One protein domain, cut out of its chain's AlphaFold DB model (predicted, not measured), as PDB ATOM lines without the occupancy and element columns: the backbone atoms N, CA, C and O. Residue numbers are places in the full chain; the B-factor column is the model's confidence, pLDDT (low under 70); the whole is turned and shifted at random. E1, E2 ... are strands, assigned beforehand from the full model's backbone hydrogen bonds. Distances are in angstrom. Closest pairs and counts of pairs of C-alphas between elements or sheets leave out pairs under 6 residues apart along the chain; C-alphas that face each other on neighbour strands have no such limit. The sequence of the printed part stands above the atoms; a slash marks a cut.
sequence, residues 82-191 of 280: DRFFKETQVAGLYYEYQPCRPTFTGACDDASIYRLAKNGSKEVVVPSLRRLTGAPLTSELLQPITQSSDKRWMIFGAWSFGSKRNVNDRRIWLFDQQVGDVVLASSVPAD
ATOM      1  N   ASP A  82     431.762 249.619 409.730       59.22
ATOM      2  CA  ASP A  82     432.245 251.004 409.680       59.22
ATOM      3  C   ASP A  82     432.021 251.694 408.322       59.22
ATOM      4  O   ASP A  82     432.506 252.801 408.120       59.22
ATOM      5  N   ARG A  83     431.331 251.075 407.352       64.19
ATOM      6  CA  ARG A  83     431.116 251.685 406.026       64.19
ATOM      7  C   ARG A  83     429.724 252.281 405.892       64.19
ATOM      8  O   ARG A  83     428.724 251.604 406.108       64.19
ATOM      9  N   PHE A  84     429.668 253.546 405.483       74.00
ATOM     10  CA  PHE A  84     428.415 254.269 405.274       74.00
ATOM     11  C   PHE A  84     428.134 254.409 403.785       74.00
ATOM     12  O   PHE A  84     429.013 254.796 403.014       74.00
ATOM     13  N   PHE A  85     426.897 254.127 403.390       77.62
ATOM     14  CA  PHE A  85     426.468 254.190 401.999       77.62
ATOM     15  C   PHE A  85     425.420 255.281 401.811       77.62
ATOM     16  O   PHE A  85     424.506 255.416 402.626       77.62
ATOM     17  N   LYS A  86     425.551 256.076 400.747       81.81
ATOM     18  CA  LYS A  86     424.611 257.164 400.443       81.81
ATOM     19  C   LYS A  86     424.529 257.399 398.942       81.81
ATOM     20  O   LYS A  86     425.561 257.492 398.290       81.81
ATOM     21  N   GLU A  87     423.327 257.540 398.393       83.06
ATOM     22  CA  GLU A  87     423.170 257.966 396.998       83.06
ATOM     23  C   GLU A  87     423.686 259.403 396.800       83.06
ATOM     24  O   GLU A  87     423.554 260.264 397.678       83.06
ATOM     25  N   THR A  88     424.330 259.656 395.661       84.19
ATOM     26  CA  THR A  88     424.795 260.999 395.292       84.19
ATOM     27  C   THR A  88     423.667 261.804 394.635       84.19
ATOM     28  O   THR A  88     422.547 261.326 394.491       84.19
ATOM     29  N   GLN A  89     423.941 263.042 394.217       80.75
ATOM     30  CA  GLN A  89     422.966 263.830 393.450       80.75
ATOM     31  C   GLN A  89     422.831 263.372 391.996       80.75
ATOM     32  O   GLN A  89     421.856 263.702 391.324       80.75
ATOM     33  N   VAL A  90     423.805 262.603 391.513       85.31
ATOM     34  CA  VAL A  90     423.785 262.006 390.185       85.31
ATOM     35  C   VAL A  90     423.162 260.621 390.302       85.31
ATOM     36  O   VAL A  90     423.690 259.744 390.990       85.31
ATOM     37  N   ALA A  91     422.029 260.441 389.624       84.56
ATOM     38  CA  ALA A  91     421.238 259.219 389.693       84.56
ATOM     39  C   ALA A  91     422.080 257.966 389.393       84.56
ATOM     40  O   ALA A  91     422.798 257.900 388.391       84.56
ATOM     41  N   GLY A  92     421.966 256.956 390.260       84.31
ATOM     42  CA  GLY A  92     422.670 255.679 390.112       84.31
ATOM     43  C   GLY A  92     424.142 255.683 390.539       84.31
ATOM     44  O   GLY A  92     424.809 254.655 390.388       84.31
ATOM     45  N   LEU A  93     424.654 256.795 391.077       88.75
ATOM     46  CA  LEU A  93     425.951 256.853 391.749       88.75
ATOM     47  C   LEU A  93     425.772 256.892 393.266       88.75
ATOM     48  O   LEU A  93     424.890 257.574 393.789       88.75
ATOM     49  N   TYR A  94     426.669 256.211 393.969       88.06
ATOM     50  CA  TYR A  94     426.634 256.059 395.416       88.06
ATOM     51  C   TYR A  94     428.009 256.316 396.021       88.06
ATOM     52  O   TYR A  94     429.030 255.955 395.437       88.06
ATOM     53  N   TYR A  95     428.023 256.888 397.218       86.75
ATOM     54  CA  TYR A  95     429.190 256.939 398.080       86.75
ATOM     55  C   TYR A  95     429.302 255.682 398.913       86.75
ATOM     56  O   TYR A  95     428.316 255.227 399.492       86.75
ATOM     57  N   GLU A  96     430.524 255.186 399.044       86.00
ATOM     58  CA  GLU A  96     430.940 254.353 400.162       86.00
ATOM     59  C   GLU A  96     431.982 255.143 400.939       86.00
ATOM     60  O   GLU A  96     433.071 255.432 400.443       86.00
ATOM     61  N   TYR A  97     431.606 255.510 402.153       77.88
ATOM     62  CA  TYR A  97     432.403 256.305 403.058       77.88
ATOM     63  C   TYR A  97     433.036 255.416 404.116       77.88
ATOM     64  O   TYR A  97     432.360 254.570 404.711       77.88
ATOM     65  N   GLN A  98     434.318 255.651 404.370       72.00
ATOM     66  CA  GLN A  98     435.039 255.025 405.460       72.00
ATOM     67  C   GLN A  98     435.466 256.124 406.445       72.00
ATOM     68  O   GLN A  98     436.416 256.858 406.157       72.00
ATOM     69  N   PRO A  99     434.785 256.251 407.601       65.12
ATOM     70  CA  PRO A  99     435.225 257.136 408.657       65.12
ATOM     71  C   PRO A  99     436.588 256.670 409.139       65.12
ATOM     72  O   PRO A  99     436.843 255.474 409.305       65.12
ATOM     73  N   CYS A 100     437.450 257.625 409.422       63.50
ATOM     74  CA  CYS A 100     438.709 257.358 410.082       63.50
ATOM     75  C   CYS A 100     438.717 258.004 411.473       63.50
ATOM     76  O   CYS A 100     437.902 258.865 411.806       63.50
ATOM     77  N   ARG A 101     439.684 257.618 412.310       56.78
ATOM     78  CA  ARG A 101     439.918 258.342 413.563       56.78
ATOM     79  C   ARG A 101     440.577 259.686 413.242       56.78
ATOM     80  O   ARG A 101     441.639 259.664 412.623       56.78
ATOM     81  N   PRO A 102     440.013 260.826 413.672       53.56
ATOM     82  CA  PRO A 102     440.579 262.133 413.370       53.56
ATOM     83  C   PRO A 102     442.023 262.231 413.882       53.56
ATOM     84  O   PRO A 102     442.306 261.938 415.044       53.56
ATOM     85  N   THR A 103     442.943 262.638 413.007       53.31
ATOM     86  CA  THR A 103     444.331 262.962 413.355       53.31
ATOM     87  C   THR A 103     444.495 264.476 413.517       53.31
ATOM     88  O   THR A 103     443.707 265.261 412.987       53.31
ATOM     89  N   PHE A 104     445.550 264.907 414.218       42.75
ATOM     90  CA  PHE A 104     445.887 266.329 414.423       42.75
ATOM     91  C   PHE A 104     446.041 267.140 413.121       42.75
ATOM     92  O   PHE A 104     446.000 268.364 413.159       42.75
ATOM     93  N   THR A 105     446.206 266.477 411.973       51.62
ATOM     94  CA  THR A 105     446.384 267.105 410.657       51.62
ATOM     95  C   THR A 105     445.075 267.419 409.927       51.62
ATOM     96  O   THR A 105     445.129 268.008 408.855       51.62
ATOM     97  N   GLY A 106     443.915 267.071 410.494       48.66
ATOM     98  CA  GLY A 106     442.613 267.346 409.887       48.66
ATOM     99  C   GLY A 106     442.224 266.316 408.821       48.66
ATOM    100  O   GLY A 106     442.930 266.121 407.844       48.66
ATOM    101  N   ALA A 107     441.080 265.668 409.066       54.06
ATOM    102  CA  ALA A 107     440.298 264.787 408.194       54.06
ATOM    103  C   ALA A 107     441.082 263.717 407.394       54.06
ATOM    104  O   ALA A 107     441.669 263.988 406.357       54.06
ATOM    105  N   CYS A 108     441.009 262.456 407.821       58.81
ATOM    106  CA  CYS A 108     441.420 261.281 407.029       58.81
ATOM    107  C   CYS A 108     440.219 260.572 406.370       58.81
ATOM    108  O   CYS A 108     440.358 259.484 405.815       58.81
ATOM    109  N   ASP A 109     439.040 261.180 406.471       68.75
ATOM    110  CA  ASP A 109     437.774 260.614 406.034       68.75
ATOM    111  C   ASP A 109     437.743 260.539 404.516       68.75
ATOM    112  O   ASP A 109     437.750 261.581 403.863       68.75
ATOM    113  N   ASP A 110     437.778 259.340 403.951       77.69
ATOM    114  CA  ASP A 110     437.802 259.127 402.508       77.69
ATOM    115  C   ASP A 110     436.476 258.531 402.040       77.69
ATOM    116  O   ASP A 110     435.741 257.881 402.790       77.69
ATOM    117  N   ALA A 111     436.167 258.767 400.774       83.12
ATOM    118  CA  ALA A 111     434.984 258.229 400.142       83.12
ATOM    119  C   ALA A 111     435.329 257.730 398.745       83.12
ATOM    120  O   ALA A 111     436.080 258.361 398.002       83.12
ATOM    121  N   SER A 112     434.738 256.597 398.392       88.50
ATOM    122  CA  SER A 112     434.722 256.096 397.025       88.50
ATOM    123  C   SER A 112     433.352 256.348 396.407       88.50
ATOM    124  O   SER A 112     432.338 256.384 397.109       88.50
ATOM    125  N   ILE A 113     433.318 256.525 395.090       90.81
ATOM    126  CA  ILE A 113     432.085 256.584 394.309       90.81
ATOM    127  C   ILE A 113     431.972 255.291 393.524       90.81
ATOM    128  O   ILE A 113     432.922 254.857 392.868       90.81
ATOM    129  N   TYR A 114     430.793 254.691 393.550       91.56
ATOM    130  CA  TYR A 114     430.504 253.485 392.799       91.56
ATOM    131  C   TYR A 114     429.139 253.546 392.125       91.56
ATOM    132  O   TYR A 114     428.261 254.326 392.495       91.56
ATOM    133  N   ARG A 115     428.968 252.682 391.130       90.94
ATOM    134  CA  ARG A 115     427.705 252.425 390.449       90.94
ATOM    135  C   ARG A 115     427.231 251.022 390.800       90.94
ATOM    136  O   ARG A 115     428.027 250.080 390.825       90.94
ATOM    137  N   LEU A 116     425.936 250.885 391.065       85.25
ATOM    138  CA  LEU A 116     425.296 249.585 391.249       85.25
ATOM    139  C   LEU A 116     424.639 249.153 389.945       85.25
ATOM    140  O   LEU A 116     423.767 249.837 389.409       85.25
ATOM    141  N   ALA A 117     425.058 248.007 389.426       81.19
ATOM    142  CA  ALA A 117     424.377 247.372 388.313       81.19
ATOM    143  C   ALA A 117     423.089 246.683 388.788       81.19
ATOM    144  O   ALA A 117     422.944 246.313 389.953       81.19
ATOM    145  N   LYS A 118     422.155 246.439 387.858       79.88
ATOM    146  CA  LYS A 118     420.868 245.773 388.150       79.88
ATOM    147  C   LYS A 118     421.018 244.381 388.775       79.88
ATOM    148  O   LYS A 118     420.116 243.922 389.460       79.88
ATOM    149  N   ASN A 119     422.143 243.713 388.528       82.62
ATOM    150  CA  ASN A 119     422.478 242.409 389.101       82.62
ATOM    151  C   ASN A 119     423.112 242.502 390.507       82.62
ATOM    152  O   ASN A 119     423.568 241.488 391.025       82.62
ATOM    153  N   GLY A 120     423.199 243.701 391.094       77.75
ATOM    154  CA  GLY A 120     423.825 243.948 392.393       77.75
ATOM    155  C   GLY A 120     425.352 244.060 392.360       77.75
ATOM    156  O   GLY A 120     425.957 244.285 393.406       77.75
ATOM    157  N   SER A 121     425.997 243.930 391.193       83.38
ATOM    158  CA  SER A 121     427.447 244.127 391.091       83.38
ATOM    159  C   SER A 121     427.829 245.601 391.245       83.38
ATOM    160  O   SER A 121     427.100 246.505 390.826       83.38
ATOM    161  N   LYS A 122     428.985 245.828 391.876       87.69
ATOM    162  CA  LYS A 122     429.534 247.150 392.171       87.69
ATOM    163  C   LYS A 122     430.661 247.479 391.197       87.69
ATOM    164  O   LYS A 122     431.677 246.791 391.168       87.69
ATOM    165  N   GLU A 123     430.495 248.563 390.452       90.38
ATOM    166  CA  GLU A 123     431.539 249.171 389.627       90.38
ATOM    167  C   GLU A 123     432.120 250.362 390.393       90.38
ATOM    168  O   GLU A 123     431.406 251.323 390.677       90.38
ATOM    169  N   VAL A 124     433.401 250.309 390.758       90.19
ATOM    170  CA  VAL A 124     434.076 251.451 391.392       90.19
ATOM    171  C   VAL A 124     434.374 252.493 390.317       90.19
ATOM    172  O   VAL A 124     435.126 252.221 389.388       90.19
ATOM    173  N   VAL A 125     433.773 253.676 390.451       92.06
ATOM    174  CA  VAL A 125     433.930 254.805 389.518       92.06
ATOM    175  C   VAL A 125     435.077 255.704 389.967       92.06
ATOM    176  O   VAL A 125     435.934 256.060 389.166       92.06
ATOM    177  N   VAL A 126     435.117 256.031 391.261       91.62
ATOM    178  CA  VAL A 126     436.225 256.758 391.888       91.62
ATOM    179  C   VAL A 126     436.654 255.982 393.126       91.62
ATOM    180  O   VAL A 126     435.862 255.875 394.060       91.62
ATOM    181  N   PRO A 127     437.875 255.430 393.172       88.50
ATOM    182  CA  PRO A 127     438.302 254.602 394.297       88.50
ATOM    183  C   PRO A 127     438.557 255.407 395.575       88.50
ATOM    184  O   PRO A 127     438.408 254.865 396.665       88.50
ATOM    185  N   SER A 128     438.957 256.673 395.453       87.31
ATOM    186  CA  SER A 128     439.261 257.550 396.584       87.31
ATOM    187  C   SER A 128     439.161 259.004 396.146       87.31
ATOM    188  O   SER A 128     439.889 259.433 395.252       87.31
ATOM    189  N   LEU A 129     438.273 259.762 396.784       85.94
ATOM    190  CA  LEU A 129     438.095 261.187 396.516       85.94
ATOM    191  C   LEU A 129     439.239 262.025 397.089       85.94
ATOM    192  O   LEU A 129     439.522 263.096 396.561       85.94
ATOM    193  N   ARG A 130     439.939 261.531 398.118       79.94
ATOM    194  CA  ARG A 130     441.139 262.193 398.657       79.94
ATOM    195  C   ARG A 130     442.376 262.045 397.788       79.94
ATOM    196  O   ARG A 130     443.271 262.879 397.871       79.94
ATOM    197  N   ARG A 131     442.467 260.962 397.017       83.75
ATOM    198  CA  ARG A 131     443.624 260.708 396.147       83.75
ATOM    199  C   ARG A 131     443.567 261.474 394.832       83.75
ATOM    200  O   ARG A 131     444.564 261.465 394.120       83.75
ATOM    201  N   LEU A 132     442.437 262.108 394.520       84.94
ATOM    202  CA  LEU A 132     442.306 262.916 393.318       84.94
ATOM    203  C   LEU A 132     443.230 264.131 393.386       84.94
ATOM    204  O   LEU A 132     443.304 264.833 394.401       84.94
ATOM    205  N   THR A 133     443.923 264.397 392.287       79.81
ATOM    206  CA  THR A 133     444.824 265.536 392.173       79.81
ATOM    207  C   THR A 133     444.033 266.835 392.329       79.81
ATOM    208  O   THR A 133     443.037 267.078 391.653       79.81
ATOM    209  N   GLY A 134     444.465 267.695 393.253       69.62
ATOM    210  CA  GLY A 134     443.778 268.958 393.529       69.62
ATOM    211  C   GLY A 134     442.488 268.823 394.346       69.62
ATOM    212  O   GLY A 134     441.772 269.818 394.475       69.62
ATOM    213  N   ALA A 135     442.194 267.647 394.918       71.25
ATOM    214  CA  ALA A 135     441.134 267.505 395.913       71.25
ATOM    215  C   ALA A 135     441.342 268.484 397.090       71.25
ATOM    216  O   ALA A 135     442.487 268.799 397.438       71.25
ATOM    217  N   PRO A 136     440.261 268.982 397.719       69.06
ATOM    218  CA  PRO A 136     440.373 269.882 398.858       69.06
ATOM    219  C   PRO A 136     441.216 269.266 399.983       69.06
ATOM    220  O   PRO A 136     440.986 268.136 400.403       69.06
ATOM    221  N   LEU A 137     442.180 270.031 400.504       62.97
ATOM    222  CA  LEU A 137     443.056 269.603 401.607       62.97
ATOM    223  C   LEU A 137     442.393 269.727 402.995       62.97
ATOM    224  O   LEU A 137     443.032 269.481 404.014       62.97
ATOM    225  N   THR A 138     441.138 270.171 403.048       63.59
ATOM    226  CA  THR A 138     440.400 270.521 404.270       63.59
ATOM    227  C   THR A 138     439.371 269.433 404.629       63.59
ATOM    228  O   THR A 138     439.431 268.303 404.148       63.59
ATOM    229  N   SER A 139     438.401 269.751 405.492       64.19
ATOM    230  CA  SER A 139     437.238 268.906 405.817       64.19
ATOM    231  C   SER A 139     436.213 268.777 404.673       64.19
ATOM    232  O   SER A 139     435.082 268.336 404.890       64.19
ATOM    233  N   GLU A 140     436.579 269.192 403.464       72.31
ATOM    234  CA  GLU A 140     435.757 269.120 402.262       72.31
ATOM    235  C   GLU A 140     436.064 267.828 401.489       72.31
ATOM    236  O   GLU A 140     437.214 267.421 401.341       72.31
ATOM    237  N   LEU A 141     435.019 267.184 400.979       77.88
ATOM    238  CA  LEU A 141     435.072 266.072 400.042       77.88
ATOM    239  C   LEU A 141     434.413 266.484 398.730       77.88
ATOM    240  O   LEU A 141     433.443 267.245 398.704       77.88
ATOM    241  N   LEU A 142     434.945 265.962 397.631       83.69
ATOM    242  CA  LEU A 142     434.380 266.182 396.307       83.69
ATOM    243  C   LEU A 142     433.069 265.412 396.145       83.69
ATOM    244  O   LEU A 142     432.989 264.238 396.506       83.69
ATOM    245  N   GLN A 143     432.048 266.072 395.600       84.50
ATOM    246  CA  GLN A 143     430.728 265.484 395.397       84.50
ATOM    247  C   GLN A 143     430.233 265.596 393.955       84.50
ATOM    248  O   GLN A 143     430.299 266.705 393.422       84.50
ATOM    249  N   PRO A 144     429.713 264.516 393.319       89.06
ATOM    250  CA  PRO A 144     429.145 264.587 391.977       89.06
ATOM    251  C   PRO A 144     427.983 265.565 391.922       89.06
ATOM    252  O   PRO A 144     427.026 265.442 392.687       89.06
ATOM    253  N   ILE A 145     428.061 266.486 390.969       86.94
ATOM    254  CA  ILE A 145     426.983 267.413 390.613       86.94
ATOM    255  C   ILE A 145     426.264 266.893 389.369       86.94
ATOM    256  O   ILE A 145     425.039 266.840 389.325       86.94
ATOM    257  N   THR A 146     427.031 266.499 388.353       89.50
ATOM    258  CA  THR A 146     426.508 265.995 387.081       89.50
ATOM    259  C   THR A 146     427.520 265.070 386.403       89.50
ATOM    260  O   THR A 146     428.718 265.129 386.691       89.50
ATOM    261  N   GLN A 147     427.035 264.215 385.504       91.50
ATOM    262  CA  GLN A 147     427.829 263.302 384.682       91.50
ATOM    263  C   GLN A 147     427.390 263.428 383.217       91.50
ATOM    264  O   GLN A 147     426.197 263.564 382.934       91.50
ATOM    265  N   SER A 148     428.349 263.386 382.293       90.56
ATOM    266  CA  SER A 148     428.072 263.383 380.857       90.56
ATOM    267  C   SER A 148     427.329 262.109 380.442       90.56
ATOM    268  O   SER A 148     427.412 261.065 381.092       90.56
ATOM    269  N   SER A 149     426.596 262.166 379.332       86.88
ATOM    270  CA  SER A 149     425.794 261.032 378.843       86.88
ATOM    271  C   SER A 149     426.640 259.800 378.493       86.88
ATOM    272  O   SER A 149     426.215 258.668 378.731       86.88
ATOM    273  N   ASP A 150     427.857 260.015 377.990       87.88
ATOM    274  CA  ASP A 150     428.856 258.979 377.705       87.88
ATOM    275  C   ASP A 150     429.578 258.461 378.964       87.88
ATOM    276  O   ASP A 150     430.389 257.538 378.876       87.88
ATOM    277  N   LYS A 151     429.267 259.031 380.137       89.06
ATOM    278  CA  LYS A 151     429.854 258.744 381.454       89.06
ATOM    279  C   LYS A 151     431.343 259.046 381.569       89.06
ATOM    280  O   LYS A 151     431.916 258.780 382.622       89.06
ATOM    281  N   ARG A 152     431.970 259.606 380.537       91.62
ATOM    282  CA  ARG A 152     433.393 259.930 380.558       91.62
ATOM    283  C   ARG A 152     433.696 261.041 381.554       91.62
ATOM    284  O   ARG A 152     434.671 260.945 382.288       91.62
ATOM    285  N   TRP A 153     432.864 262.074 381.579       92.56
ATOM    286  CA  TRP A 153     433.106 263.286 382.344       92.56
ATOM    287  C   TRP A 153     432.187 263.374 383.550       92.56
ATOM    288  O   TRP A 153     431.003 263.036 383.489       92.56
ATOM    289  N   MET A 154     432.727 263.874 384.655       92.75
ATOM    290  CA  MET A 154     431.955 264.176 385.851       92.75
ATOM    291  C   MET A 154     432.396 265.516 386.423       92.75
ATOM    292  O   MET A 154     433.589 265.802 386.483       92.75
ATOM    293  N   ILE A 155     431.435 266.332 386.846       90.88
ATOM    294  CA  ILE A 155     431.721 267.565 387.580       90.88
ATOM    295  C   ILE A 155     431.531 267.292 389.062       90.88
ATOM    296  O   ILE A 155     430.458 266.851 389.486       90.88
ATOM    297  N   PHE A 156     432.554 267.615 389.844       89.50
ATOM    298  CA  PHE A 156     432.489 267.658 391.293       89.50
ATOM    299  C   PHE A 156     432.421 269.089 391.824       89.50
ATOM    300  O   PHE A 156     432.982 270.005 391.226       89.50
ATOM    301  N   GLY A 157     431.810 269.262 392.996       85.12
ATOM    302  CA  GLY A 157     432.004 270.431 393.866       85.12
ATOM    303  C   GLY A 157     432.596 270.030 395.223       85.12
ATOM    304  O   GLY A 157     432.491 268.868 395.606       85.12
ATOM    305  N   ALA A 158     433.191 270.969 395.966       79.19
ATOM    306  CA  ALA A 158     433.811 270.718 397.281       79.19
ATOM    307  C   ALA A 158     432.862 270.991 398.449       79.19
ATOM    308  O   ALA A 158     432.388 272.114 398.630       79.19
ATOM    309  N   TRP A 159     432.479 269.946 399.181       74.69
ATOM    310  CA  TRP A 159     431.439 270.020 400.208       74.69
ATOM    311  C   TRP A 159     431.885 269.260 401.456       74.69
ATOM    312  O   TRP A 159     432.491 268.198 401.354       74.69
ATOM    313  N   SER A 160     431.522 269.712 402.654       63.44
ATOM    314  CA  SER A 160     431.668 268.850 403.833       63.44
ATOM    315  C   SER A 160     430.708 267.655 403.734       63.44
ATOM    316  O   SER A 160     429.569 267.780 403.277       63.44
ATOM    317  N   PHE A 161     431.156 266.467 404.137       59.16
ATOM    318  CA  PHE A 161     430.309 265.273 404.096       59.16
ATOM    319  C   PHE A 161     429.039 265.467 404.935       59.16
ATOM    320  O   PHE A 161     429.088 265.980 406.050       59.16
ATOM    321  N   GLY A 162     427.885 265.063 404.396       55.16
ATOM    322  CA  GLY A 162     426.602 265.162 405.100       55.16
ATOM    323  C   GLY A 162     426.037 266.581 405.251       55.16
ATOM    324  O   GLY A 162     424.912 266.715 405.730       55.16
ATOM    325  N   SER A 163     426.748 267.626 404.814       57.78
ATOM    326  CA  SER A 163     426.233 268.995 404.811       57.78
ATOM    327  C   SER A 163     425.567 269.357 403.479       57.78
ATOM    328  O   SER A 163     425.689 268.658 402.468       57.78
ATOM    329  N   LYS A 164     424.802 270.455 403.488       60.78
ATOM    330  CA  LYS A 164     424.303 271.078 402.256       60.78
ATOM    331  C   LYS A 164     425.449 271.822 401.571       60.78
ATOM    332  O   LYS A 164     426.341 272.336 402.244       60.78
ATOM    333  N   ARG A 165     425.377 271.926 400.242       60.19
ATOM    334  CA  ARG A 165     426.315 272.704 399.426       60.19
ATOM    335  C   ARG A 165     426.547 274.096 400.012       60.19
ATOM    336  O   ARG A 165     425.589 274.824 400.277       60.19
ATOM    337  N   ASN A 166     427.815 274.492 400.117       61.06
ATOM    338  CA  ASN A 166     428.161 275.892 400.310       61.06
ATOM    339  C   ASN A 166     427.888 276.644 399.001       61.06
ATOM    340  O   ASN A 166     428.629 276.507 398.032       61.06
ATOM    341  N   VAL A 167     426.807 277.423 398.961       58.16
ATOM    342  CA  VAL A 167     426.426 278.222 397.782       58.16
ATOM    343  C   VAL A 167     427.464 279.289 397.424       58.16
ATOM    344  O   VAL A 167     427.494 279.752 396.288       58.16
ATOM    345  N   ASN A 168     428.344 279.640 398.365       59.50
ATOM    346  CA  ASN A 168     429.430 280.586 398.134       59.50
ATOM    347  C   ASN A 168     430.680 279.921 397.541       59.50
ATOM    348  O   ASN A 168     431.544 280.632 397.030       59.50
ATOM    349  N   ASP A 169     430.792 278.586 397.586       69.00
ATOM    350  CA  ASP A 169     431.880 277.883 396.912       69.00
ATOM    351  C   ASP A 169     431.536 277.690 395.429       69.00
ATOM    352  O   ASP A 169     430.590 276.989 395.052       69.00
ATOM    353  N   ARG A 170     432.311 278.376 394.588       71.31
ATOM    354  CA  ARG A 170     432.205 278.366 393.125       71.31
ATOM    355  C   ARG A 170     433.253 277.471 392.480       71.31
ATOM    356  O   ARG A 170     433.467 277.566 391.283       71.31
ATOM    357  N   ARG A 171     433.985 276.676 393.252       79.75
ATOM    358  CA  ARG A 171     434.986 275.780 392.684       79.75
ATOM    359  C   ARG A 171     434.304 274.523 392.167       79.75
ATOM    360  O   ARG A 171     433.444 273.944 392.837       79.75
ATOM    361  N   ILE A 172     434.735 274.096 390.990       86.88
ATOM    362  CA  ILE A 172     434.362 272.825 390.386       86.88
ATOM    363  C   ILE A 172     435.612 272.047 389.995       86.88
ATOM    364  O   ILE A 172     436.651 272.633 389.689       86.88
ATOM    365  N   TRP A 173     435.496 270.724 389.971       89.56
ATOM    366  CA  TRP A 173     436.548 269.826 389.515       89.56
ATOM    367  C   TRP A 173     435.985 268.948 388.406       89.56
ATOM    368  O   TRP A 173     435.017 268.220 388.624       89.56
ATOM    369  N   LEU A 174     436.573 269.030 387.216       91.62
ATOM    370  CA  LEU A 174     436.246 268.159 386.097       91.62
ATOM    371  C   LEU A 174     437.098 266.896 386.191       91.62
ATOM    372  O   LEU A 174     438.328 266.951 386.149       91.62
ATOM    373  N   PHE A 175     436.420 265.767 386.303       92.75
ATOM    374  CA  PHE A 175     437.003 264.441 386.382       92.75
ATOM    375  C   PHE A 175     436.839 263.710 385.054       92.75
ATOM    376  O   PHE A 175     435.728 263.654 384.518       92.75
ATOM    377  N   ASP A 176     437.938 263.144 384.549       92.69
ATOM    378  CA  ASP A 176     437.925 262.234 383.402       92.69
ATOM    379  C   ASP A 176     437.970 260.794 383.919       92.69
ATOM    380  O   ASP A 176     438.989 260.341 384.445       92.69
ATOM    381  N   GLN A 177     436.882 260.046 383.743       91.56
ATOM    382  CA  GLN A 177     436.796 258.648 384.154       91.56
ATOM    383  C   GLN A 177     437.773 257.749 383.377       91.56
ATOM    384  O   GLN A 177     438.168 256.706 383.895       91.56
ATOM    385  N   GLN A 178     438.200 258.133 382.169       91.44
ATOM    386  CA  GLN A 178     439.211 257.372 381.425       91.44
ATOM    387  C   GLN A 178     440.608 257.532 382.028       91.44
ATOM    388  O   GLN A 178     441.384 256.579 382.031       91.44
ATOM    389  N   VAL A 179     440.921 258.724 382.537       91.31
ATOM    390  CA  VAL A 179     442.186 258.999 383.235       91.31
ATOM    391  C   VAL A 179     442.124 258.487 384.676       91.31
ATOM    392  O   VAL A 179     443.130 258.040 385.220       91.31
ATOM    393  N   GLY A 180     440.937 258.522 385.282       90.94
ATOM    394  CA  GLY A 180     440.728 258.189 386.684       90.94
ATOM    395  C   GLY A 180     441.152 259.309 387.634       90.94
ATOM    396  O   GLY A 180     441.401 259.029 388.806       90.94
ATOM    397  N   ASP A 181     441.237 260.554 387.153       91.69
ATOM    398  CA  ASP A 181     441.638 261.706 387.964       91.69
ATOM    399  C   ASP A 181     440.931 263.008 387.537       91.69
ATOM    400  O   ASP A 181     440.298 263.097 386.479       91.69
ATOM    401  N   VAL A 182     441.034 264.031 388.384       90.94
ATOM    402  CA  VAL A 182     440.671 265.405 388.044       90.94
ATOM    403  C   VAL A 182     441.674 265.951 387.039       90.94
ATOM    404  O   VAL A 182     442.879 265.966 387.279       90.94
ATOM    405  N   VAL A 183     441.160 266.479 385.933       90.19
ATOM    406  CA  VAL A 183     441.973 267.092 384.875       90.19
ATOM    407  C   VAL A 183     441.890 268.617 384.867       90.19
ATOM    408  O   VAL A 183     442.672 269.273 384.183       90.19
ATOM    409  N   LEU A 184     440.947 269.194 385.618       88.50
ATOM    410  CA  LEU A 184     440.764 270.636 385.708       88.50
ATOM    411  C   LEU A 184     440.046 271.022 387.005       88.50
ATOM    412  O   LEU A 184     439.005 270.460 387.331       88.50
ATOM    413  N   ALA A 185     440.565 272.039 387.693       84.56
ATOM    414  CA  ALA A 185     439.859 272.758 388.748       84.56
ATOM    415  C   ALA A 185     439.515 274.161 388.232       84.56
ATOM    416  O   ALA A 185     440.412 274.911 387.847       84.56
ATOM    417  N   SER A 186     438.230 274.507 388.188       77.94
ATOM    418  CA  SER A 186     437.750 275.764 387.605       77.94
ATOM    419  C   SER A 186     436.917 276.557 388.613       77.94
ATOM    420  O   SER A 186     436.295 275.992 389.509       77.94
ATOM    421  N   SER A 187     436.910 277.882 388.476       74.50
ATOM    422  CA  SER A 187     436.135 278.812 389.313       74.50
ATOM    423  C   SER A 187     434.729 279.089 388.765       74.50
ATOM    424  O   SER A 187     434.120 280.110 389.096       74.50
ATOM    425  N   VAL A 188     434.239 278.227 387.870       78.81
ATOM    426  CA  VAL A 188     432.885 278.300 387.318       78.81
ATOM    427  C   VAL A 188     431.871 278.035 388.432       78.81
ATOM    428  O   VAL A 188     431.997 277.021 389.115       78.81
ATOM    429  N   PRO A 189     430.828 278.871 388.590       75.88
ATOM    430  CA  PRO A 189     429.813 278.659 389.614       75.88
ATOM    431  C   PRO A 189     429.262 277.230 389.593       75.88
ATOM    432  O   PRO A 189     428.848 276.725 388.554       75.88
ATOM    433  N   ALA A 190     429.230 276.561 390.745       71.75
ATOM    434  CA  ALA A 190     428.804 275.162 390.805       71.75
ATOM    435  C   ALA A 190     427.288 274.961 390.545       71.75
ATOM    436  O   ALA A 190     426.823 273.831 390.459       71.75
ATOM    437  N   ASP A 191     426.497 276.036 390.454       78.25
ATOM    438  CA  ASP A 191     425.092 276.078 390.012       78.25
ATOM    439  C   ASP A 191     424.950 276.352 388.508       78.25
ATOM    440  O   ASP A 191     423.832 276.460 388.004       78.25
TER     441      ASP A 191
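AT A GLANCE: This is residues 82 to 191 of the 280 residues of an uncharacterized protein of Parcubacteria group bacterium ADurb.Bin192 (UniProt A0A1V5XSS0). Two strongly twisted sheets of four strands, E1 to E4 and then E5 to E8, lie one over the other, only partly face to face and loosely joined, with E5, an edge of the second, nearest to the inner strands E2 and E3 of the first. Each half is a meander, each strand the antiparallel neighbour of the one before. The printed part has 110 residues, under half of them in the eight strands, with no named helix: all strand. It is compact, radius of gyration of the C-alphas 13.5 A, spanning 41 by 35 by 25 A.

IN THESE COORDINATES: Find C-alpha 84 at (428.415, 254.269, 405.274), where E1, residues 84 to 87, begins. Next come E2, residues 93 to 98, E3, residues 110 to 116, 19.3 A long, and E4, residues 122 to 126. Look on to E5, residues 140 to 147, 20.1 A, E6, residues 153 to 160, 22.2 A, E7, residues 172 to 176, and E8, residues 181 to 186, ending at C-alpha 186, (437.750, 275.764, 387.605).

HOW THE PARTS SIT: In the hairpin E1 and E2, find N 84 and O 97 at 3.0 A. E2 and E3 have N 96 and O 112 at 2.9 A; E3 and E4 have N 115 and O 123 at 2.8 A. In the second sheet, look at N 143 and O 157, 2.8 A, for E5 and E6, N 156 and O 173, 2.8 A, for E6 and E7, and N 174 and O 184, 2.8 A, for E7 and E8. Between the sheets, the closest C-alphas of E3 and E5 are those of Ala 111 and Leu 141, 7.8 A. E2 and E5 are near each other; E4 and E8 are only just apart, closest 8.3 A.

THE WHOLE: The C-alphas farthest apart, Phe 104 and Asn 119, are 42.0 A from each other. The printed part has no cut. The links E2 to E3, E4 to E5 and E6 to E7 are long. Confidence is low, under 70, at 28 residues, among them 99 to 109 and 160 to 169.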